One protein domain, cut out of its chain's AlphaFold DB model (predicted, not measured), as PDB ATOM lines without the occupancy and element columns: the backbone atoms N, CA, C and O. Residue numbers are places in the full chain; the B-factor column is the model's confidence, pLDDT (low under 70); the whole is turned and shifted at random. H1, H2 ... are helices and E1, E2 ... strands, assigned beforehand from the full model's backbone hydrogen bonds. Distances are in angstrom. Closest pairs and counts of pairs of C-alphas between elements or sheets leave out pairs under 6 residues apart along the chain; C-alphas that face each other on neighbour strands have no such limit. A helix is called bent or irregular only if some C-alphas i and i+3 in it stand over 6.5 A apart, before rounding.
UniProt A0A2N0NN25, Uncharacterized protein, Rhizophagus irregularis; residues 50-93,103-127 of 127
ATOM      1  N   PRO A  50     134.061  18.676 -23.031       66.69
ATOM      2  CA  PRO A  50     135.009  18.751 -21.909       66.69
ATOM      3  C   PRO A  50     136.091  19.825 -22.113       66.69
ATOM      4  O   PRO A  50     137.088  19.882 -21.388       66.69
ATOM      5  N   GLY A  51     135.926  20.652 -23.142       75.38
ATOM      6  CA  GLY A  51     136.820  21.714 -23.521       75.38
ATOM      7  C   GLY A  51     136.146  23.079 -23.609       75.38
ATOM      8  O   GLY A  51     134.931  23.226 -23.562       75.38
ATOM      9  N   GLU A  52     136.966  24.108 -23.770       83.88
ATOM     10  CA  GLU A  52     136.538  25.496 -23.907       83.88
ATOM     11  C   GLU A  52     136.825  25.974 -25.333       83.88
ATOM     12  O   GLU A  52     137.946  25.846 -25.830       83.88
ATOM     13  N   MET A  53     135.817  26.528 -26.011       86.19
ATOM     14  CA  MET A  53     135.997  27.162 -27.317       86.19
ATOM     15  C   MET A  53     136.529  28.586 -27.128       86.19
ATOM     16  O   MET A  53     135.829  29.464 -26.622       86.19
ATOM     17  N   LEU A  54     137.772  28.819 -27.541       83.50
ATOM     18  CA  LEU A  54     138.509  30.056 -27.299       83.50
ATOM     19  C   LEU A  54     138.564  30.944 -28.552       83.50
ATOM     20  O   LEU A  54     138.419  30.499 -29.695       83.50
ATOM     21  N   THR A  55     138.782  32.238 -28.332       81.69
ATOM     22  CA  THR A  55     138.962  33.225 -29.401       81.69
ATOM     23  C   THR A  55     140.259  32.965 -30.191       81.69
ATOM     24  O   THR A  55     141.200  32.373 -29.656       81.69
ATOM     25  N   PRO A  56     140.350  33.384 -31.467       74.81
ATOM     26  CA  PRO A  56     139.406  34.231 -32.204       74.81
ATOM     27  C   PRO A  56     138.103  33.517 -32.585       74.81
ATOM     28  O   PRO A  56     138.095  32.329 -32.898       74.81
ATOM     29  N   ARG A  57     136.995  34.267 -32.548       83.38
ATOM     30  CA  ARG A  57     135.644  33.812 -32.900       83.38
ATOM     31  C   ARG A  57     135.186  34.546 -34.154       83.38
ATOM     32  O   ARG A  57     135.043  35.764 -34.118       83.38
ATOM     33  N   ASN A  58     134.892  33.814 -35.220       86.94
ATOM     34  CA  ASN A  58     134.435  34.383 -36.485       86.94
ATOM     35  C   ASN A  58     133.084  33.797 -36.891       86.94
ATOM     36  O   ASN A  58     132.816  32.620 -36.663       86.94
ATOM     37  N   ARG A  59     132.224  34.610 -37.512       90.12
ATOM     38  CA  ARG A  59     131.033  34.102 -38.204       90.12
ATOM     39  C   ARG A  59     131.401  33.855 -39.657       90.12
ATOM     40  O   ARG A  59     131.819  34.787 -40.336       90.12
ATOM     41  N   VAL A  60     131.245  32.622 -40.115       90.00
ATOM     42  CA  VAL A  60     131.599  32.223 -41.481       90.00
ATOM     43  C   VAL A  60     130.425  31.518 -42.145       90.00
ATOM     44  O   VAL A  60     129.631  30.853 -41.477       90.00
ATOM     45  N   SER A  61     130.308  31.690 -43.461       92.19
ATOM     46  CA  SER A  61     129.350  30.934 -44.267       92.19
ATOM     47  C   SER A  61     129.911  29.548 -44.554       92.19
ATOM     48  O   SER A  61     131.077  29.421 -44.933       92.19
ATOM     49  N   LEU A  62     129.081  28.516 -44.426       90.56
ATOM     50  CA  LEU A  62     129.425  27.185 -44.898       90.56
ATOM     51  C   LEU A  62     129.505  27.179 -46.427       90.56
ATOM     52  O   LEU A  62     128.655  27.785 -47.088       90.56
ATOM     53  N   PRO A  63     130.467  26.441 -47.000       93.81
ATOM     54  CA  PRO A  63     130.378  26.007 -48.384       93.81
ATOM     55  C   PRO A  63     129.086  25.216 -48.613       93.81
ATOM     56  O   PRO A  63     128.699  24.403 -47.771       93.81
ATOM     57  N   ASN A  64     128.454  25.408 -49.773       92.38
ATOM     58  CA  ASN A  64     127.147  24.815 -50.073       92.38
ATOM     59  C   ASN A  64     127.132  23.285 -49.907       92.38
ATOM     60  O   ASN A  64     126.234  22.743 -49.275       92.38
ATOM     61  N   ALA A  65     128.183  22.598 -50.366       93.88
ATOM     62  CA  ALA A  65     128.303  21.146 -50.224       93.88
ATOM     63  C   ALA A  65     128.287  20.681 -48.752       93.88
ATOM     64  O   ALA A  65     127.653  19.685 -48.416       93.88
ATOM     65  N   THR A  66     128.962  21.404 -47.852       93.56
ATOM     66  CA  THR A  66     128.948  21.093 -46.413       93.56
ATOM     67  C   THR A  66     127.594  21.421 -45.789       93.56
ATOM     68  O   THR A  66     127.131  20.702 -44.909       93.56
ATOM     69  N   TYR A  67     126.952  22.499 -46.240       93.12
ATOM     70  CA  TYR A  67     125.635  22.898 -45.760       93.12
ATOM     71  C   TYR A  67     124.551  21.867 -46.110       93.12
ATOM     72  O   TYR A  67     123.794  21.467 -45.229       93.12
ATOM     73  N   GLU A  68     124.534  21.361 -47.343       93.50
ATOM     74  CA  GLU A  68     123.630  20.281 -47.765       93.50
ATOM     75  C   GLU A  68     123.844  19.005 -46.944       93.50
ATOM     76  O   GLU A  68     122.884  18.387 -46.481       93.50
ATOM     77  N   LEU A  69     125.107  18.638 -46.696       95.44
ATOM     78  CA  LEU A  69     125.447  17.503 -45.836       95.44
ATOM     79  C   LEU A  69     124.942  17.687 -44.403       95.44
ATOM     80  O   LEU A  69     124.476  16.722 -43.806       95.44
ATOM     81  N   LEU A  70     125.007  18.904 -43.856       92.81
ATOM     82  CA  LEU A  70     124.518  19.206 -42.510       92.81
ATOM     83  C   LEU A  70     122.993  19.073 -42.416       92.81
ATOM     84  O   LEU A  70     122.487  18.476 -41.469       92.81
ATOM     85  N   VAL A  71     122.265  19.599 -43.405       91.44
ATOM     86  CA  VAL A  71     120.802  19.450 -43.485       91.44
ATOM     87  C   VAL A  71     120.428  17.974 -43.579       91.44
ATOM     88  O   VAL A  71     119.563  17.509 -42.838       91.44
ATOM     89  N   LYS A  72     121.109  17.218 -44.447       94.69
ATOM     90  CA  LYS A  72     120.892  15.778 -44.587       94.69
ATOM     91  C   LYS A  72     121.164  15.037 -43.279       94.69
ATOM     92  O   LYS A  72     120.322  14.273 -42.834       94.69
ATOM     93  N   TYR A  73     122.304  15.304 -42.647       94.81
ATOM     94  CA  TYR A  73     122.678  14.691 -41.377       94.81
ATOM     95  C   TYR A  73     121.596  14.883 -40.310       94.81
ATOM     96  O   TYR A  73     121.236  13.928 -39.632       94.81
ATOM     97  N   TYR A  74     121.037  16.090 -40.177       91.06
ATOM     98  CA  TYR A  74     119.987  16.316 -39.187       91.06
ATOM     99  C   TYR A  74     118.698  15.549 -39.492       91.06
ATOM    100  O   TYR A  74     118.123  14.979 -38.572       91.06
ATOM    101  N   ASN A  75     118.282  15.470 -40.758       91.25
ATOM    102  CA  ASN A  75     117.125  14.653 -41.142       91.25
ATOM    103  C   ASN A  75     117.366  13.146 -40.952       91.25
ATOM    104  O   ASN A  75     116.429  12.415 -40.658       91.25
ATOM    105  N   ASP A  76     118.602  12.676 -41.139       92.25
ATOM    106  CA  ASP A  76     118.940  11.253 -41.020       92.25
ATOM    107  C   ASP A  76     119.006  10.792 -39.548       92.25
ATOM    108  O   ASP A  76     118.786   9.615 -39.260       92.25
ATOM    109  N   ILE A  77     119.355  11.692 -38.621       93.38
ATOM    110  CA  ILE A  77     119.585  11.364 -37.202       93.38
ATOM    111  C   ILE A  77     118.374  11.657 -36.322       93.38
ATOM    112  O   ILE A  77     118.147  10.956 -35.337       93.38
ATOM    113  N   TYR A  78     117.627  12.710 -36.633       85.25
ATOM    114  CA  TYR A  78     116.536  13.179 -35.796       85.25
ATOM    115  C   TYR A  78     115.208  12.958 -36.511       85.25
ATOM    116  O   TYR A  78     115.081  13.258 -37.694       85.25
ATOM    117  N   ASP A  79     114.190  12.532 -35.764       86.25
ATOM    118  CA  ASP A  79     112.815  12.361 -36.253       86.25
ATOM    119  C   ASP A  79     112.093  13.719 -36.432       86.25
ATOM    120  O   ASP A  79     110.964  13.931 -35.984       86.25
ATOM    121  N   TRP A  80     112.766  14.682 -37.064       84.25
ATOM    122  CA  TRP A  80     112.263  16.018 -37.360       84.25
ATOM    123  C   TRP A  80     112.628  16.450 -38.775       84.25
ATOM    124  O   TRP A  80     113.611  16.000 -39.352       84.25
ATOM    125  N   ASN A  81     111.820  17.354 -39.328       87.06
ATOM    126  CA  ASN A  81     112.031  17.871 -40.673       87.06
ATOM    127  C   ASN A  81     112.980  19.071 -40.634       87.06
ATOM    128  O   ASN A  81     112.599  20.145 -40.160       87.06
ATOM    129  N   PHE A  82     114.195  18.904 -41.147       89.12
ATOM    130  CA  PHE A  82     115.166  19.985 -41.289       89.12
ATOM    131  C   PHE A  82     115.228  20.439 -42.740       89.12
ATOM    132  O   PHE A  82     115.383  19.634 -43.654       89.12
ATOM    133  N   THR A  83     115.155  21.747 -42.959       90.44
ATOM    134  CA  THR A  83     115.139  22.324 -44.304       90.44
ATOM    135  C   THR A  83     116.197  23.404 -44.464       90.44
ATOM    136  O   THR A  83     116.616  24.046 -43.492       90.44
ATOM    137  N   SER A  84     116.643  23.608 -45.701       88.94
ATOM    138  CA  SER A  84     117.526  24.719 -46.024       88.94
ATOM    139  C   SER A  84     116.740  26.034 -46.119       88.94
ATOM    140  O   SER A  84     115.527  26.053 -46.330       88.94
ATOM    141  N   ILE A  85     117.431  27.170 -45.994       86.31
ATOM    142  CA  ILE A  85     116.805  28.488 -46.211       86.31
ATOM    143  C   ILE A  85     116.285  28.608 -47.652       86.31
ATOM    144  O   ILE A  85     115.243  29.221 -47.878       86.31
ATOM    145  N   ALA A  86     117.003  28.032 -48.621       84.50
ATOM    146  CA  ALA A  86     116.625  28.081 -50.030       84.50
ATOM    147  C   ALA A  86     115.331  27.298 -50.295       84.50
ATOM    148  O   ALA A  86     114.443  27.795 -50.988       84.50
ATOM    149  N   ASP A  87     115.195  26.121 -49.684       82.75
ATOM    150  CA  ASP A  87     114.009  25.275 -49.821       82.75
ATOM    151  C   ASP A  87     112.798  25.896 -49.122       82.75
ATOM    152  O   ASP A  87     111.701  25.894 -49.677       82.75
ATOM    153  N   LEU A  88     113.000  26.522 -47.955       79.75
ATOM    154  CA  LEU A  88     111.948  27.277 -47.271       79.75
ATOM    155  C   LEU A  88     111.463  28.471 -48.106       79.75
ATOM    156  O   LEU A  88     110.262  28.700 -48.223       79.75
ATOM    157  N   ALA A  89     112.387  29.238 -48.691       75.81
ATOM    158  CA  ALA A  89     112.043  30.384 -49.531       75.81
ATOM    159  C   ALA A  89     111.316  29.973 -50.824       75.81
ATOM    160  O   ALA A  89     110.602  30.786 -51.406       75.81
ATOM    161  N   SER A  90     111.505  28.724 -51.261       73.00
ATOM    162  CA  SER A  90     110.878  28.152 -52.456       73.00
ATOM    163  C   SER A  90     109.544  27.457 -52.162       73.00
ATOM    164  O   SER A  90     108.769  27.219 -53.085       73.00
ATOM    165  N   SER A  91     109.262  27.120 -50.898       67.00
ATOM    166  CA  SER A  91     107.980  26.547 -50.492       67.00
ATOM    167  C   SER A  91     106.937  27.649 -50.307       67.00
ATOM    168  O   SER A  91     107.060  28.487 -49.413       67.00
ATOM    169  N   ASP A  92     105.899  27.649 -51.145       56.91
ATOM    170  CA  ASP A  92     104.754  28.548 -50.998       56.91
ATOM    171  C   ASP A  92     104.141  28.381 -49.597       56.91
ATOM    172  O   ASP A  92     103.696  27.295 -49.223       56.91
ATOM    173  N   LEU A  93     104.069  29.475 -48.828       54.41
ATOM    174  CA  LEU A  93     103.514  29.573 -47.463       54.41
ATOM    175  C   LEU A  93     101.995  29.260 -47.374       54.41
ATOM    176  O   LEU A  93     101.312  29.688 -46.445       54.41
ATOM    177  N   VAL A 103     114.628  25.299 -39.744       88.00
ATOM    178  CA  VAL A 103     115.517  25.901 -40.737       88.00
ATOM    179  C   VAL A 103     116.960  25.801 -40.260       88.00
ATOM    180  O   VAL A 103     117.319  26.349 -39.216       88.00
ATOM    181  N   VAL A 104     117.814  25.154 -41.049       87.38
ATOM    182  CA  VAL A 104     119.257  25.104 -40.788       87.38
ATOM    183  C   VAL A 104     119.900  26.341 -41.403       87.38
ATOM    184  O   VAL A 104     119.745  26.600 -42.594       87.38
ATOM    185  N   LEU A 105     120.649  27.117 -40.621       89.38
ATOM    186  CA  LEU A 105     121.348  28.296 -41.133       89.38
ATOM    187  C   LEU A 105     122.717  27.905 -41.720       89.38
ATOM    188  O   LEU A 105     123.461  27.172 -41.069       89.38
ATOM    189  N   PRO A 106     123.127  28.453 -42.878       88.94
ATOM    190  CA  PRO A 106     124.451  28.213 -43.452       88.94
ATOM    191  C   PRO A 106     125.546  29.053 -42.775       88.94
ATOM    192  O   PRO A 106     126.634  29.198 -43.319       88.94
ATOM    193  N   ILE A 107     125.277  29.656 -41.612       89.38
ATOM    194  CA  ILE A 107     126.222  30.511 -40.888       89.38
ATOM    195  C   ILE A 107     126.621  29.807 -39.599       89.38
ATOM    196  O   ILE A 107     125.774  29.585 -38.735       89.38
ATOM    197  N   ILE A 108     127.916  29.547 -39.433       85.94
ATOM    198  CA  ILE A 108     128.469  28.970 -38.205       85.94
ATOM    199  C   ILE A 108     129.397  29.935 -37.489       85.94
ATOM    200  O   ILE A 108     129.941  30.880 -38.063       85.94
ATOM    201  N   THR A 109     129.576  29.663 -36.200       87.62
ATOM    202  CA  THR A 109     130.649  30.256 -35.415       87.62
ATOM    203  C   THR A 109     131.884  29.366 -35.527       87.62
ATOM    204  O   THR A 109     131.862  28.227 -35.075       87.62
ATOM    205  N   GLN A 110     132.956  29.894 -36.107       85.81
ATOM    206  CA  GLN A 110     134.268  29.263 -36.126       85.81
ATOM    207  C   GLN A 110     135.106  29.785 -34.958       85.81
ATOM    208  O   GLN A 110     135.217  30.997 -34.764       85.81
ATOM    209  N   PHE A 111     135.720  28.867 -34.217       85.81
ATOM    210  CA  PHE A 111     136.670  29.167 -33.151       85.81
ATOM    211  C   PHE A 111     138.079  28.789 -33.604       85.81
ATOM    212  O   PHE A 111     138.276  27.743 -34.223       85.81
ATOM    213  N   GLY A 112     139.050  29.664 -33.346       83.50
ATOM    214  CA  GLY A 112     140.448  29.434 -33.716       83.50
ATOM    215  C   GLY A 112     141.184  28.509 -32.751       83.50
ATOM    216  O   GLY A 112     142.133  27.840 -33.163       83.50
ATOM    217  N   HIS A 113     140.726  28.457 -31.499       83.56
ATOM    218  CA  HIS A 113     141.350  27.710 -30.419       83.56
ATOM    219  C   HIS A 113     140.322  26.877 -29.658       83.56
ATOM    220  O   HIS A 113     139.169  27.272 -29.486       83.56
ATOM    221  N   ILE A 114     140.768  25.729 -29.171       88.25
ATOM    222  CA  ILE A 114     139.995  24.832 -28.330       88.25
ATOM    223  C   ILE A 114     140.891  24.362 -27.193       88.25
ATOM    224  O   ILE A 114     141.990  23.859 -27.418       88.25
ATOM    225  N   ARG A 115     140.460  24.583 -25.958       82.31
ATOM    226  CA  ARG A 115     141.147  24.076 -24.776       82.31
ATOM    227  C   ARG A 115     140.530  22.748 -24.398       82.31
ATOM    228  O   ARG A 115     139.318  22.687 -24.298       82.31
ATOM    229  N   ILE A 116     141.323  21.719 -24.151       82.50
ATOM    230  CA  ILE A 116     140.846  20.445 -23.606       82.50
ATOM    231  C   ILE A 116     141.701  20.163 -22.373       82.50
ATOM    232  O   ILE A 116     142.926  20.078 -22.466       82.50
ATOM    233  N   ALA A 117     141.065  20.087 -21.202       83.00
ATOM    234  CA  ALA A 117     141.751  20.061 -19.911       83.00
ATOM    235  C   ALA A 117     142.775  21.216 -19.755       83.00
ATOM    236  O   ALA A 117     142.406  22.394 -19.697       83.00
ATOM    237  N   ALA A 118     144.068  20.897 -19.657       80.19
ATOM    238  CA  ALA A 118     145.142  21.879 -19.506       80.19
ATOM    239  C   ALA A 118     145.756  22.340 -20.841       80.19
ATOM    240  O   ALA A 118     146.523  23.301 -20.851       80.19
ATOM    241  N   GLU A 119     145.427  21.685 -21.956       79.69
ATOM    242  CA  GLU A 119     146.070  21.909 -23.253       79.69
ATOM    243  C   GLU A 119     145.209  22.777 -24.174       79.69
ATOM    244  O   GLU A 119     143.982  22.700 -24.145       79.69
ATOM    245  N   ILE A 120     145.852  23.606 -25.004       82.56
ATOM    246  CA  ILE A 120     145.193  24.462 -26.000       82.56
ATOM    247  C   ILE A 120     145.636  24.026 -27.395       82.56
ATOM    248  O   ILE A 120     146.822  24.043 -27.718       82.56
ATOM    249  N   PHE A 121     144.660  23.695 -28.232       82.19
ATOM    250  CA  PHE A 121     144.836  23.338 -29.632       82.19
ATOM    251  C   PHE A 121     144.320  24.472 -30.508       82.19
ATOM    252  O   PHE A 121     143.302  25.093 -30.208       82.19
ATOM    253  N   GLY A 122     145.029  24.767 -31.593       81.44
ATOM    254  CA  GLY A 122     144.756  25.930 -32.425       81.44
ATOM    255  C   GLY A 122     145.135  25.723 -33.871       81.44
ATOM    256  O   GLY A 122     146.081  24.996 -34.177       81.44
ATOM    257  N   SER A 123     144.431  26.406 -34.768       72.06
ATOM    258  CA  SER A 123     144.905  26.532 -36.143       72.06
ATOM    259  C   SER A 123     146.071  27.523 -36.209       72.06
ATOM    260  O   SER A 123     145.976  28.626 -35.677       72.06
ATOM    261  N   LYS A 124     147.142  27.185 -36.949       62.91
ATOM    262  CA  LYS A 124     148.273  28.100 -37.238       62.91
ATOM    263  C   LYS A 124     147.860  29.390 -37.964       62.91
ATOM    264  O   LYS A 124     148.680  30.289 -38.102       62.91
ATOM    265  N   SER A 125     146.630  29.451 -38.471       50.59
ATOM    266  CA  SER A 125     146.084  30.553 -39.266       50.59
ATOM    267  C   SER A 125     145.092  31.450 -38.513       50.59
ATOM    268  O   SER A 125     144.299  32.143 -39.149       50.59
ATOM    269  N   ALA A 126     145.113  31.458 -37.178       40.06
ATOM    270  CA  ALA A 126     144.477  32.529 -36.414       40.06
ATOM    271  C   ALA A 126     145.288  33.836 -36.598       40.06
ATOM    272  O   ALA A 126     146.499  33.797 -36.372       40.06
ATOM    273  N   PRO A 127     144.679  34.951 -37.054       45.88
ATOM    274  CA  PRO A 127     145.341  36.255 -37.051       45.88
ATOM    275  C   PRO A 127     145.641  36.737 -35.626       45.88
ATOM    276  O   PRO A 127     144.916  36.317 -34.692       45.88
TER     277      PRO A 127
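Overview. This is residues 50 to 93 and 103 to 127 of the 127 residues of an uncharacterized protein of Rhizophagus irregularis (UniProt A0A2N0NN25). A long, sharply bent ribbon of two antiparallel strands, E1 and E3, is widened past the bend by a short third strand, E4, while the helices H1 and H2 and the short strand E2 form a loose group at the opposite end. The printed part has 69 residues, with E1, H1, E2, H2, E3 and E4 along the chain, the class mixed, and a sheet in the order E1, E3, E4, all antiparallel. The whole is loose, with a radius of gyration of the C-alphas of 15.9 A, and elongated, spanning 50 by 27 by 19 A.

Arrangement. The inner strand E3, residues 107 to 116, is antiparallel to the edge strand E1, residues 51 to 61, at 158 degrees; N 54 and O 113 are 2.9 A apart, within hydrogen-bond range. E1 bends by 81 degrees at residue 56, E3 by 67 degrees at residue 112; these two C-alphas face each other at 5.1 A. E3 forms a hairpin with the edge strand E4, residues 119 to 122, with N 114 and O 121 within range at 2.8 A. The sheet is only just strongly twisted, its C-alphas up to 4.5 A off the best plane. H1, residues 64 to 77, is not on the sheet. Its closest C-alphas to E2, residues 82 to 84, are Asn 75 and Phe 82, 5.7 A apart. Residues 83 to 84 of E2 pair in parallel with residues 103 to 104. H2, residues 85 to 90, is not on the sheet, is apart from H1 and meets E2 only through their link. In H1 and H2 every O i to N i+4 pair is within hydrogen-bond range.

Along the chain. E3 measures 24.8 A, E1 23.9 A, H1 20.1 A, E4 10.1 A, H2 8.6 A and E2 7.1 A from first to last C-alpha. E1 begins at C-alpha 51 (136.820, 21.714, -23.521), and E4 ends at C-alpha 122 (144.756, 25.930, -32.425).

Size, cuts and confidence. The C-alphas of Asp 92 and Ala 118 are farthest apart, 51.6 A. Residues 94 to 102 are not printed, and C-alphas 93 and 103 are 14.2 A apart across the cut. Of the links printed whole, none is long. The model's pLDDT is under 70 at residues 50, 91 to 93 and 124 to 127.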